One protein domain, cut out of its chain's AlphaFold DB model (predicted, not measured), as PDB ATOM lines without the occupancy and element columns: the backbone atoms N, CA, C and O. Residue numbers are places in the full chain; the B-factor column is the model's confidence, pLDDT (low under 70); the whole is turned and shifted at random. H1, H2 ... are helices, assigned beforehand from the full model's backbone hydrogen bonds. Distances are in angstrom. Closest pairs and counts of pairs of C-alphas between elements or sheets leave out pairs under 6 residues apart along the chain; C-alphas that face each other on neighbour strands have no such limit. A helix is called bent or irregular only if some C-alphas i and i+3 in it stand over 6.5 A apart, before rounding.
ATOM      1  N   ASP A  24     150.217 164.639 131.429       89.25
ATOM      2  CA  ASP A  24     150.692 163.788 130.344       89.25
ATOM      3  C   ASP A  24     152.222 163.828 130.259       89.25
ATOM      4  O   ASP A  24     152.838 164.801 129.824       89.25
ATOM      5  N   LEU A  25     152.848 162.718 130.652       90.12
ATOM      6  CA  LEU A  25     154.302 162.580 130.652       90.12
ATOM      7  C   LEU A  25     154.912 162.648 129.243       90.12
ATOM      8  O   LEU A  25     156.108 162.898 129.134       90.12
ATOM      9  N   ALA A  26     154.140 162.454 128.169       88.50
ATOM     10  CA  ALA A  26     154.644 162.642 126.808       88.50
ATOM     11  C   ALA A  26     155.055 164.102 126.540       88.50
ATOM     12  O   ALA A  26     155.963 164.351 125.744       88.50
ATOM     13  N   ASN A  27     154.451 165.056 127.257       89.25
ATOM     14  CA  ASN A  27     154.734 166.482 127.114       89.25
ATOM     15  C   ASN A  27     156.064 166.912 127.746       89.25
ATOM     16  O   ASN A  27     156.507 168.023 127.473       89.25
ATOM     17  N   LEU A  28     156.744 166.051 128.515       87.62
ATOM     18  CA  LEU A  28     158.066 166.348 129.097       87.62
ATOM     19  C   LEU A  28     159.102 166.783 128.053       87.62
ATOM     20  O   LEU A  28     159.953 167.617 128.338       87.62
ATOM     21  N   ASN A  29     159.032 166.217 126.844       83.75
ATOM     22  CA  ASN A  29     159.944 166.537 125.740       83.75
ATOM     23  C   ASN A  29     159.333 167.522 124.733       83.75
ATOM     24  O   ASN A  29     159.866 167.695 123.634       83.75
ATOM     25  N   SER A  30     158.189 168.120 125.062       80.38
ATOM     26  CA  SER A  30     157.564 169.120 124.210       80.38
ATOM     27  C   SER A  30     158.473 170.343 124.088       80.38
ATOM     28  O   SER A  30     159.065 170.794 125.065       80.38
ATOM     29  N   GLN A  31     158.555 170.913 122.886       73.25
ATOM     30  CA  GLN A  31     159.194 172.218 122.685       73.25
ATOM     31  C   GLN A  31     158.294 173.375 123.153       73.25
ATOM     32  O   GLN A  31     158.736 174.523 123.192       73.25
ATOM     33  N   ASP A  32     157.035 173.091 123.498       76.25
ATOM     34  CA  ASP A  32     156.107 174.080 124.031       76.25
ATOM     35  C   ASP A  32     156.305 174.253 125.542       76.25
ATOM     36  O   ASP A  32     155.780 173.489 126.354       76.25
ATOM     37  N   ALA A  33     157.034 175.308 125.910       64.69
ATOM     38  CA  ALA A  33     157.279 175.701 127.298       64.69
ATOM     39  C   ALA A  33     156.006 176.108 128.068       64.69
ATOM     40  O   ALA A  33     156.077 176.375 129.262       64.69
ATOM     41  N   LYS A  34     154.835 176.174 127.418       75.44
ATOM     42  CA  LYS A  34     153.558 176.435 128.098       75.44
ATOM     43  C   LYS A  34     152.979 175.201 128.786       75.44
ATOM     44  O   LYS A  34     152.017 175.335 129.539       75.44
ATOM     45  N   LYS A  35     153.514 174.006 128.520       86.00
ATOM     46  CA  LYS A  35     153.041 172.770 129.149       86.00
ATOM     47  C   LYS A  35     153.608 172.623 130.557       86.00
ATOM     48  O   LYS A  35     154.814 172.731 130.765       86.00
ATOM     49  N   ILE A  36     152.722 172.331 131.512       89.81
ATOM     50  CA  ILE A  36     153.062 172.177 132.935       89.81
ATOM     51  C   ILE A  36     154.148 171.108 133.121       89.81
ATOM     52  O   ILE A  36     154.993 171.236 133.997       89.81
ATOM     53  N   GLU A  37     154.155 170.058 132.300       92.31
ATOM     54  CA  GLU A  37     155.120 168.962 132.399       92.31
ATOM     55  C   GLU A  37     156.531 169.321 131.934       92.31
ATOM     56  O   GLU A  37     157.483 168.679 132.376       92.31
ATOM     57  N   ALA A  38     156.665 170.335 131.076       91.31
ATOM     58  CA  ALA A  38     157.945 170.817 130.558       91.31
ATOM     59  C   ALA A  38     158.522 171.986 131.383       91.31
ATOM     60  O   ALA A  38     159.716 172.268 131.290       91.31
ATOM     61  N   ASP A  39     157.698 172.652 132.201       92.12
ATOM     62  CA  ASP A  39     158.114 173.748 133.081       92.12
ATOM     63  C   ASP A  39     158.132 173.302 134.562       92.12
ATOM     64  O   ASP A  39     157.087 173.264 135.229       92.12
ATOM     65  N   PRO A  40     159.315 172.989 135.129       93.81
ATOM     66  CA  PRO A  40     159.427 172.562 136.520       93.81
ATOM     67  C   PRO A  40     159.021 173.650 137.526       93.81
ATOM     68  O   PRO A  40     158.511 173.311 138.598       93.81
ATOM     69  N   GLU A  41     159.217 174.941 137.234       94.44
ATOM     70  CA  GLU A  41     158.809 176.013 138.149       94.44
ATOM     71  C   GLU A  41     157.289 176.101 138.233       94.44
ATOM     72  O   GLU A  41     156.728 176.116 139.339       94.44
ATOM     73  N   LEU A  42     156.621 176.080 137.077       92.62
ATOM     74  CA  LEU A  42     155.167 176.058 136.994       92.62
ATOM     75  C   LEU A  42     154.607 174.812 137.687       92.62
ATOM     76  O   LEU A  42     153.747 174.942 138.565       92.62
ATOM     77  N   PHE A  43     155.145 173.627 137.389       94.31
ATOM     78  CA  PHE A  43     154.749 172.374 138.030       94.31
ATOM     79  C   PHE A  43     154.837 172.447 139.561       94.31
ATOM     80  O   PHE A  43     153.870 172.137 140.266       94.31
ATOM     81  N   PHE A  44     155.971 172.894 140.109       95.50
ATOM     82  CA  PHE A  44     156.153 173.013 141.558       95.50
ATOM     83  C   PHE A  44     155.302 174.132 142.174       95.50
ATOM     84  O   PHE A  44     154.929 174.042 143.346       95.50
ATOM     85  N   SER A  45     154.953 175.183 141.430       94.25
ATOM     86  CA  SER A  45     154.036 176.236 141.899       94.25
ATOM     87  C   SER A  45     152.588 175.752 142.071       94.25
ATOM     88  O   SER A  45     151.834 176.324 142.866       94.25
ATOM     89  N   LEU A  46     152.213 174.699 141.336       92.56
ATOM     90  CA  LEU A  46     150.895 174.058 141.361       92.56
ATOM     91  C   LEU A  46     150.867 172.791 142.232       92.56
ATOM     92  O   LEU A  46     149.799 172.243 142.498       92.56
ATOM     93  N   THR A  47     152.029 172.337 142.702       94.25
ATOM     94  CA  THR A  47     152.170 171.118 143.499       94.25
ATOM     95  C   THR A  47     152.158 171.421 144.995       94.25
ATOM     96  O   THR A  47     153.000 172.165 145.502       94.25
ATOM     97  N   TYR A  48     151.227 170.791 145.711       93.69
ATOM     98  CA  TYR A  48     151.069 170.898 147.166       93.69
ATOM     99  C   TYR A  48     151.614 169.655 147.880       93.69
ATOM    100  O   TYR A  48     151.535 168.567 147.312       93.69
ATOM    101  N   PRO A  49     152.124 169.771 149.121       94.50
ATOM    102  CA  PRO A  49     152.709 168.657 149.871       94.50
ATOM    103  C   PRO A  49     151.629 167.703 150.414       94.50
ATOM    104  O   PRO A  49     151.331 167.672 151.606       94.50
ATOM    105  N   THR A  50     151.009 166.931 149.523       94.62
ATOM    106  CA  THR A  50     150.007 165.917 149.874       94.62
ATOM    107  C   THR A  50     150.645 164.723 150.584       94.62
ATOM    108  O   THR A  50     151.855 164.504 150.511       94.62
ATOM    109  N   SER A  51     149.825 163.892 151.234       92.50
ATOM    110  CA  SER A  51     150.288 162.676 151.914       92.50
ATOM    111  C   SER A  51     151.110 161.753 151.015       92.50
ATOM    112  O   SER A  51     152.066 161.140 151.479       92.50
ATOM    113  N   ASP A  52     150.759 161.655 149.734       92.25
ATOM    114  CA  ASP A  52     151.451 160.764 148.803       92.25
ATOM    115  C   ASP A  52     152.815 161.323 148.395       92.25
ATOM    116  O   ASP A  52     153.787 160.574 148.336       92.25
ATOM    117  N   ILE A  53     152.928 162.644 148.227       94.00
ATOM    118  CA  ILE A  53     154.221 163.304 148.012       94.00
ATOM    119  C   ILE A  53     155.131 163.135 149.227       94.00
ATOM    120  O   ILE A  53     156.307 162.809 149.071       94.00
ATOM    121  N   LEU A  54     154.597 163.302 150.439       93.50
ATOM    122  CA  LEU A  54     155.376 163.116 151.664       93.50
ATOM    123  C   LEU A  54     155.914 161.685 151.775       93.50
ATOM    124  O   LEU A  54     157.099 161.504 152.052       93.50
ATOM    125  N   LYS A  55     155.087 160.676 151.471       91.25
ATOM    126  CA  LYS A  55     155.520 159.271 151.414       91.25
ATOM    127  C   LYS A  55     156.605 159.051 150.365       91.25
ATOM    128  O   LYS A  55     157.582 158.365 150.642       91.25
ATOM    129  N   VAL A  56     156.461 159.630 149.172       91.50
ATOM    130  CA  VAL A  56     157.487 159.544 148.121       91.50
ATOM    131  C   VAL A  56     158.818 160.110 148.618       91.50
ATOM    132  O   VAL A  56     159.840 159.437 148.504       91.50
ATOM    133  N   ILE A  57     158.813 161.303 149.220       91.38
ATOM    134  CA  ILE A  57     160.021 161.930 149.775       91.38
ATOM    135  C   ILE A  57     160.642 161.045 150.861       91.38
ATOM    136  O   ILE A  57     161.850 160.821 150.840       91.38
ATOM    137  N   GLU A  58     159.839 160.521 151.788       89.12
ATOM    138  CA  GLU A  58     160.305 159.642 152.863       89.12
ATOM    139  C   GLU A  58     160.979 158.384 152.308       89.12
ATOM    140  O   GLU A  58     162.108 158.071 152.683       89.12
ATOM    141  N   GLN A  59     160.327 157.694 151.373       88.00
ATOM    142  CA  GLN A  59     160.848 156.465 150.779       88.00
ATOM    143  C   GLN A  59     162.126 156.716 149.968       88.00
ATOM    144  O   GLN A  59     163.075 155.935 150.048       88.00
ATOM    145  N   ILE A  60     162.198 157.836 149.245       88.44
ATOM    146  CA  ILE A  60     163.431 158.272 148.585       88.44
ATOM    147  C   ILE A  60     164.526 158.528 149.627       88.44
ATOM    148  O   ILE A  60     165.652 158.055 149.482       88.44
ATOM    149  N   ASN A  61     164.212 159.219 150.720       87.38
ATOM    150  CA  ASN A  61     165.199 159.526 151.747       87.38
ATOM    151  C   ASN A  61     165.711 158.252 152.438       87.38
ATOM    152  O   ASN A  61     166.914 158.116 152.649       87.38
ATOM    153  N   VAL A  62     164.831 157.283 152.719       85.44
ATOM    154  CA  VAL A  62     165.204 155.947 153.212       85.44
ATOM    155  C   VAL A  62     166.141 155.265 152.223       85.44
ATOM    156  O   VAL A  62     167.189 154.766 152.635       85.44
ATOM    157  N   ARG A  63     165.807 155.281 150.926       84.00
ATOM    158  CA  ARG A  63     166.601 154.658 149.861       84.00
ATOM    159  C   ARG A  63     168.040 155.171 149.830       84.00
ATOM    160  O   ARG A  63     168.949 154.354 149.731       84.00
ATOM    161  N   PHE A  64     168.240 156.483 149.934       82.50
ATOM    162  CA  PHE A  64     169.571 157.092 149.820       82.50
ATOM    163  C   PHE A  64     170.319 157.235 151.156       82.50
ATOM    164  O   PHE A  64     171.545 157.239 151.162       82.50
ATOM    165  N   SER A  65     169.618 157.264 152.295       81.94
ATOM    166  CA  SER A  65     170.258 157.405 153.615       81.94
ATOM    167  C   SER A  65     170.682 156.071 154.244       81.94
ATOM    168  O   SER A  65     171.532 156.048 155.136       81.94
ATOM    169  N   THR A  66     170.088 154.942 153.838       75.44
ATOM    170  CA  THR A  66     170.415 153.637 154.434       75.44
ATOM    171  C   THR A  66     171.571 152.937 153.720       75.44
ATOM    172  O   THR A  66     171.570 152.756 152.510       75.44
ATOM    173  N   LYS A  67     172.552 152.449 154.497       66.62
ATOM    174  CA  LYS A  67     173.678 151.633 153.994       66.62
ATOM    175  C   LYS A  67     173.281 150.204 153.584       66.62
ATOM    176  O   LYS A  67     174.096 149.481 153.020       66.62
ATOM    177  N   LYS A  68     172.066 149.759 153.925       65.94
ATOM    178  CA  LYS A  68     171.532 148.442 153.540       65.94
ATOM    179  C   LYS A  68     170.838 148.543 152.184       65.94
ATOM    180  O   LYS A  68     170.193 149.547 151.908       65.94
ATOM    181  N   ASN A  69     170.905 147.467 151.398       61.56
ATOM    182  CA  ASN A  69     170.160 147.297 150.147       61.56
ATOM    183  C   ASN A  69     168.643 147.363 150.401       61.56
ATOM    184  O   ASN A  69     167.983 146.341 150.574       61.56
ATOM    185  N   SER A  70     168.089 148.571 150.454       71.75
ATOM    186  CA  SER A  70     166.653 148.812 150.348       71.75
ATOM    187  C   SER A  70     166.170 148.408 148.947       71.75
ATOM    188  O   SER A  70     166.966 148.292 148.011       71.75
ATOM    189  N   SER A  71     164.875 148.152 148.770       72.19
ATOM    190  CA  SER A  71     164.332 147.973 147.419       72.19
ATOM    191  C   SER A  71     164.400 149.308 146.673       72.19
ATOM    192  O   SER A  71     164.039 150.342 147.226       72.19
ATOM    193  N   GLY A  72     164.889 149.298 145.431       73.38
ATOM    194  CA  GLY A  72     164.856 150.470 144.547       73.38
ATOM    195  C   GLY A  72     163.553 150.600 143.754       73.38
ATOM    196  O   GLY A  72     163.417 151.532 142.967       73.38
ATOM    197  N   LEU A  73     162.625 149.653 143.916       82.44
ATOM    198  CA  LEU A  73     161.371 149.617 143.174       82.44
ATOM    199  C   LEU A  73     160.289 150.420 143.897       82.44
ATOM    200  O   LEU A  73     159.923 150.100 145.026       82.44
ATOM    201  N   PHE A  74     159.729 151.398 143.190       84.19
ATOM    202  CA  PHE A  74     158.535 152.135 143.586       84.19
ATOM    203  C   PHE A  74     157.374 151.700 142.693       84.19
ATOM    204  O   PHE A  74     157.411 151.917 141.483       84.19
ATOM    205  N   LEU A  75     156.348 151.081 143.281       86.81
ATOM    206  CA  LEU A  75     155.130 150.712 142.564       86.81
ATOM    207  C   LEU A  75     154.039 151.750 142.836       86.81
ATOM    208  O   LEU A  75     153.545 151.863 143.956       86.81
ATOM    209  N   PHE A  76     153.651 152.487 141.797       88.12
ATOM    210  CA  PHE A  76     152.521 153.411 141.843       88.12
ATOM    211  C   PHE A  76     151.264 152.711 141.327       88.12
ATOM    212  O   PHE A  76     151.011 152.677 140.123       88.12
ATOM    213  N   GLU A  77     150.470 152.158 142.240       87.12
ATOM    214  CA  GLU A  77     149.197 151.501 141.931       87.12
ATOM    215  C   GLU A  77     148.008 152.382 142.346       87.12
ATOM    216  O   GLU A  77     148.048 153.078 143.359       87.12
ATOM    217  N   GLY A  78     146.942 152.391 141.543       84.25
ATOM    218  CA  GLY A  78     145.712 153.119 141.857       84.25
ATOM    219  C   GLY A  78     144.822 153.355 140.640       84.25
ATOM    220  O   GLY A  78     145.246 153.166 139.496       84.25
ATOM    221  N   LEU A  79     143.599 153.833 140.866       86.12
ATOM    222  CA  LEU A  79     142.617 154.114 139.809       86.12
ATOM    223  C   LEU A  79     143.016 155.308 138.917       86.12
ATOM    224  O   LEU A  79     143.898 156.105 139.252       86.12
ATOM    225  N   LYS A  80     142.382 155.451 137.745       83.69
ATOM    226  CA  LYS A  80     142.567 156.636 136.887       83.69
ATOM    227  C   LYS A  80     142.229 157.903 137.686       83.69
ATOM    228  O   LYS A  80     141.235 157.931 138.400       83.69
ATOM    229  N   GLY A  81     143.073 158.930 137.573       83.19
ATOM    230  CA  GLY A  81     142.918 160.180 138.327       83.19
ATOM    231  C   GLY A  81     143.537 160.174 139.731       83.19
ATOM    232  O   GLY A  81     143.521 161.203 140.388       83.19
ATOM    233  N   SER A  82     144.160 159.076 140.179       84.88
ATOM    234  CA  SER A  82     144.814 159.004 141.499       84.88
ATOM    235  C   SER A  82     146.162 159.743 141.604       84.88
ATOM    236  O   SER A  82     146.891 159.535 142.564       84.88
ATOM    237  N   GLY A  83     146.558 160.526 140.593       89.75
ATOM    238  CA  GLY A  83     147.798 161.315 140.628       89.75
ATOM    239  C   GLY A  83     149.108 160.562 140.347       89.75
ATOM    240  O   GLY A  83     150.173 161.128 140.546       89.75
ATOM    241  N   LYS A  84     149.084 159.320 139.841       93.50
ATOM    242  CA  LYS A  84     150.320 158.542 139.569       93.50
ATOM    243  C   LYS A  84     151.309 159.263 138.644       93.50
ATOM    244  O   LYS A  84     152.482 159.366 138.977       93.50
ATOM    245  N   SER A  85     150.834 159.786 137.512       93.62
ATOM    246  CA  SER A  85     151.677 160.547 136.579       93.62
ATOM    247  C   SER A  85     152.241 161.810 137.227       93.62
ATOM    248  O   SER A  85     153.396 162.148 136.999       93.62
ATOM    249  N   HIS A  86     151.458 162.466 138.092       94.81
ATOM    250  CA  HIS A  86     151.907 163.629 138.859       94.81
ATOM    251  C   HIS A  86     153.038 163.259 139.831       94.81
ATOM    252  O   HIS A  86     154.056 163.941 139.852       94.81
ATOM    253  N   LEU A  87     152.929 162.130 140.542       94.94
ATOM    254  CA  LEU A  87     153.998 161.627 141.414       94.94
ATOM    255  C   LEU A  87     155.264 161.251 140.629       94.94
ATOM    256  O   LEU A  87     156.367 161.558 141.071       94.94
ATOM    257  N   LEU A  88     155.126 160.626 139.458       94.81
ATOM    258  CA  LEU A  88     156.271 160.301 138.598       94.81
ATOM    259  C   LEU A  88     156.973 161.562 138.084       94.81
ATOM    260  O   LEU A  88     158.200 161.643 138.149       94.81
ATOM    261  N   LEU A  89     156.208 162.557 137.635       95.38
ATOM    262  CA  LEU A  89     156.745 163.845 137.205       95.38
ATOM    263  C   LEU A  89     157.402 164.600 138.368       95.38
ATOM    264  O   LEU A  89     158.469 165.185 138.205       95.38
ATOM    265  N   PHE A  90     156.809 164.541 139.562       95.50
ATOM    266  CA  PHE A  90     157.396 165.100 140.776       95.50
ATOM    267  C   PHE A  90     158.763 164.481 141.066       95.50
ATOM    268  O   PHE A  90     159.730 165.213 141.260       95.50
ATOM    269  N   ILE A  91     158.868 163.151 141.031       94.06
ATOM    270  CA  ILE A  91     160.138 162.442 141.221       94.06
ATOM    271  C   ILE A  91     161.142 162.849 140.147       94.06
ATOM    272  O   ILE A  91     162.265 163.205 140.485       94.06
ATOM    273  N   TYR A  92     160.745 162.853 138.873       94.62
ATOM    274  CA  TYR A  92     161.606 163.313 137.786       94.62
ATOM    275  C   TYR A  92     162.157 164.719 138.067       94.62
ATOM    276  O   TYR A  92     163.368 164.918 138.049       94.62
ATOM    277  N   ASN A  93     161.293 165.670 138.422       95.00
ATOM    278  CA  ASN A  93     161.688 167.051 138.688       95.00
ATOM    279  C   ASN A  93     162.559 167.200 139.947       95.00
ATOM    280  O   ASN A  93     163.434 168.068 139.970       95.00
ATOM    281  N   LEU A  94     162.390 166.346 140.967       93.25
ATOM    282  CA  LEU A  94     163.276 166.317 142.139       93.25
ATOM    283  C   LEU A  94     164.738 166.052 141.756       93.25
ATOM    284  O   LEU A  94     165.636 166.649 142.355       93.25
ATOM    285  N   PHE A  95     164.974 165.164 140.786       91.62
ATOM    286  CA  PHE A  95     166.317 164.746 140.375       91.62
ATOM    287  C   PHE A  95     166.867 165.539 139.185       91.62
ATOM    288  O   PHE A  95     168.053 165.855 139.165       91.62
ATOM    289  N   SER A  96     166.028 165.881 138.209       93.88
ATOM    290  CA  SER A  96     166.443 166.591 136.993       93.88
ATOM    291  C   SER A  96     166.596 168.100 137.212       93.88
ATOM    292  O   SER A  96     167.411 168.739 136.552       93.88
ATOM    293  N   HIS A  97     165.854 168.674 138.169       94.06
ATOM    294  CA  HIS A  97     165.816 170.116 138.443       94.06
ATOM    295  C   HIS A  97     166.039 170.414 139.933       94.06
ATOM    296  O   HIS A  97     165.246 171.086 140.599       94.06
ATOM    297  N   THR A  98     167.157 169.913 140.459       92.19
ATOM    298  CA  THR A  98     167.512 169.915 141.889       92.19
ATOM    299  C   THR A  98     167.402 171.283 142.568       92.19
ATOM    300  O   THR A  98     166.844 171.385 143.660       92.19
ATOM    301  N   ALA A  99     167.870 172.357 141.925       93.56
ATOM    302  CA  ALA A  99     167.791 173.712 142.477       93.56
ATOM    303  C   ALA A  99     166.339 174.178 142.708       93.56
ATOM    304  O   ALA A  99     166.010 174.702 143.775       93.56
ATOM    305  N   ILE A 100     165.452 173.939 141.736       95.44
ATOM    306  CA  ILE A 100     164.032 174.307 141.819       95.44
ATOM    307  C   ILE A 100     163.337 173.445 142.878       95.44
ATOM    308  O   ILE A 100     162.626 173.962 143.745       95.44
ATOM    309  N   ALA A 101     163.614 172.141 142.871       94.44
ATOM    310  CA  ALA A 101     163.105 171.199 143.857       94.44
ATOM    311  C   ALA A 101     163.492 171.583 145.297       94.44
ATOM    312  O   ALA A 101     162.647 171.550 146.191       94.44
ATOM    313  N   GLN A 102     164.733 172.016 145.537       92.19
ATOM    314  CA  GLN A 102     165.180 172.488 146.856       92.19
ATOM    315  C   GLN A 102     164.418 173.713 147.324       92.19
ATOM    316  O   GLN A 102     164.024 173.793 148.488       92.19
ATOM    317  N   ASN A 103     164.185 174.664 146.424       94.62
ATOM    318  CA  ASN A 103     163.397 175.842 146.750       94.62
ATOM    319  C   ASN A 103     161.963 175.450 147.125       94.62
ATOM    320  O   ASN A 103     161.434 175.964 148.111       94.62
ATOM    321  N   TRP A 104     161.353 174.502 146.407       95.75
ATOM    322  CA  TRP A 104     160.031 173.983 146.755       95.75
ATOM    323  C   TRP A 104     160.020 173.261 148.111       95.75
ATOM    324  O   TRP A 104     159.146 173.538 148.931       95.75
ATOM    325  N   LEU A 105     161.000 172.396 148.392       94.00
ATOM    326  CA  LEU A 105     161.116 171.692 149.675       94.00
ATOM    327  C   LEU A 105     161.240 172.679 150.843       94.00
ATOM    328  O   LEU A 105     160.464 172.604 151.795       94.00
ATOM    329  N   LYS A 106     162.137 173.668 150.728       93.75
ATOM    330  CA  LYS A 106     162.330 174.722 151.738       93.75
ATOM    331  C   LYS A 106     161.057 175.529 151.974       93.75
ATOM    332  O   LYS A 106     160.666 175.718 153.121       93.75
ATOM    333  N   ARG A 107     160.376 175.958 150.904       95.00
ATOM    334  CA  ARG A 107     159.102 176.699 150.984       95.00
ATOM    335  C   ARG A 107     158.009 175.927 151.723       95.00
ATOM    336  O   ARG A 107     157.158 176.547 152.348       95.00
ATOM    337  N   ASN A 108     158.028 174.599 151.645       94.12
ATOM    338  CA  ASN A 108     157.056 173.727 152.301       94.12
ATOM    339  C   ASN A 108     157.543 173.179 153.656       94.12
ATOM    340  O   ASN A 108     156.881 172.314 154.224       94.12
ATOM    341  N   ASN A 109     158.668 173.673 154.188       92.75
ATOM    342  CA  ASN A 109     159.290 173.188 155.428       92.75
ATOM    343  C   ASN A 109     159.605 171.679 155.408       92.75
ATOM    344  O   ASN A 109     159.485 170.993 156.422       92.75
TER     345      ASN A 109
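AT A GLANCE: This is residues 24 to 109 of the 117 residues of an uncharacterized protein of Candidatus Brocadia fulgida (UniProt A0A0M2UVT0). Five helices cluster with H4 running through the middle, H1 near the beginning of H4, H2 and H5 side by side next to it, and H3 packed on it by residues 52 to 56 while the rest of H3 reaches outward. From the far end of H3 a long loop, residues 66 to 83, folds back to H4, and its residues 77 to 82 stick out free. The printed part has 86 residues with five named helices in the order H1 H2 H3 H4 H5 and no named strand; the class is all helix. The whole is compact, with a radius of gyration of the C-alphas of 13.6 A, and spans 42 by 31 by 22 A.

HOW THE PARTS SIT: H1, residues 25 to 29, and H4, residues 84 to 96, are close but not clearly touching; their closest C-alphas, those of Leu 25 and Ser 85, are 6.8 A apart. H2, residues 40 to 46, touches H5, residues 98 to 107, at a shallow tilt of 22 degrees, the same way, with the C-alphas of Phe 44 and Trp 104 closest at 6.6 A. H2 and H4 are close but not clearly touching, the C-alphas of Pro 40 and Asn 93 being closest at 6.3 A. H3, residues 51 to 65, touches H4 with residues 52 to 56 alone, at a steep tilt of 41 degrees, the same way; the closest C-alphas, those of Ile 53 and Leu 87, are 6.8 A apart. H4 and H5 only just touch, with 3 pairs of C-alphas within 8 A, and only at the corner by their link; the closest C-alphas are those of Leu 94 and Ala 101, at 5.2 A. H3 and H5 are apart. In H2, H3, H4 and H5 every O i to N i+4 pair is within hydrogen-bond range; in H1 it is 0 of 1, beside 1 of 2 O i to N i+3 pairs.

IN THESE COORDINATES: H1, residues 25 to 29, begins at C-alpha 25, (154.302, 162.580, 130.652), and measures 8.5 A; it is irregular, but only just, with C-alphas 26 and 29 6.7 A apart. H2, residues 40 to 46, measures 9.9 A. H3, residues 51 to 65, is the longest at 20.7 A, and H4, residues 84 to 96, measures 18.2 A from C-alpha 84 at (150.320, 158.542, 139.569). H5, residues 98 to 107, measures 14.1 A and ends at C-alpha 107, (159.102, 176.699, 150.984).

THE WHOLE: The two C-alphas farthest apart, those of Asp 32 and Lys 68, are 42.0 A apart. The printed part has no cut. The link from H3 to H4 is long, with 18 residues. The mean pLDDT of the printed part is 88.3, and it is under 70 at residue 33 and residues 67 to 69.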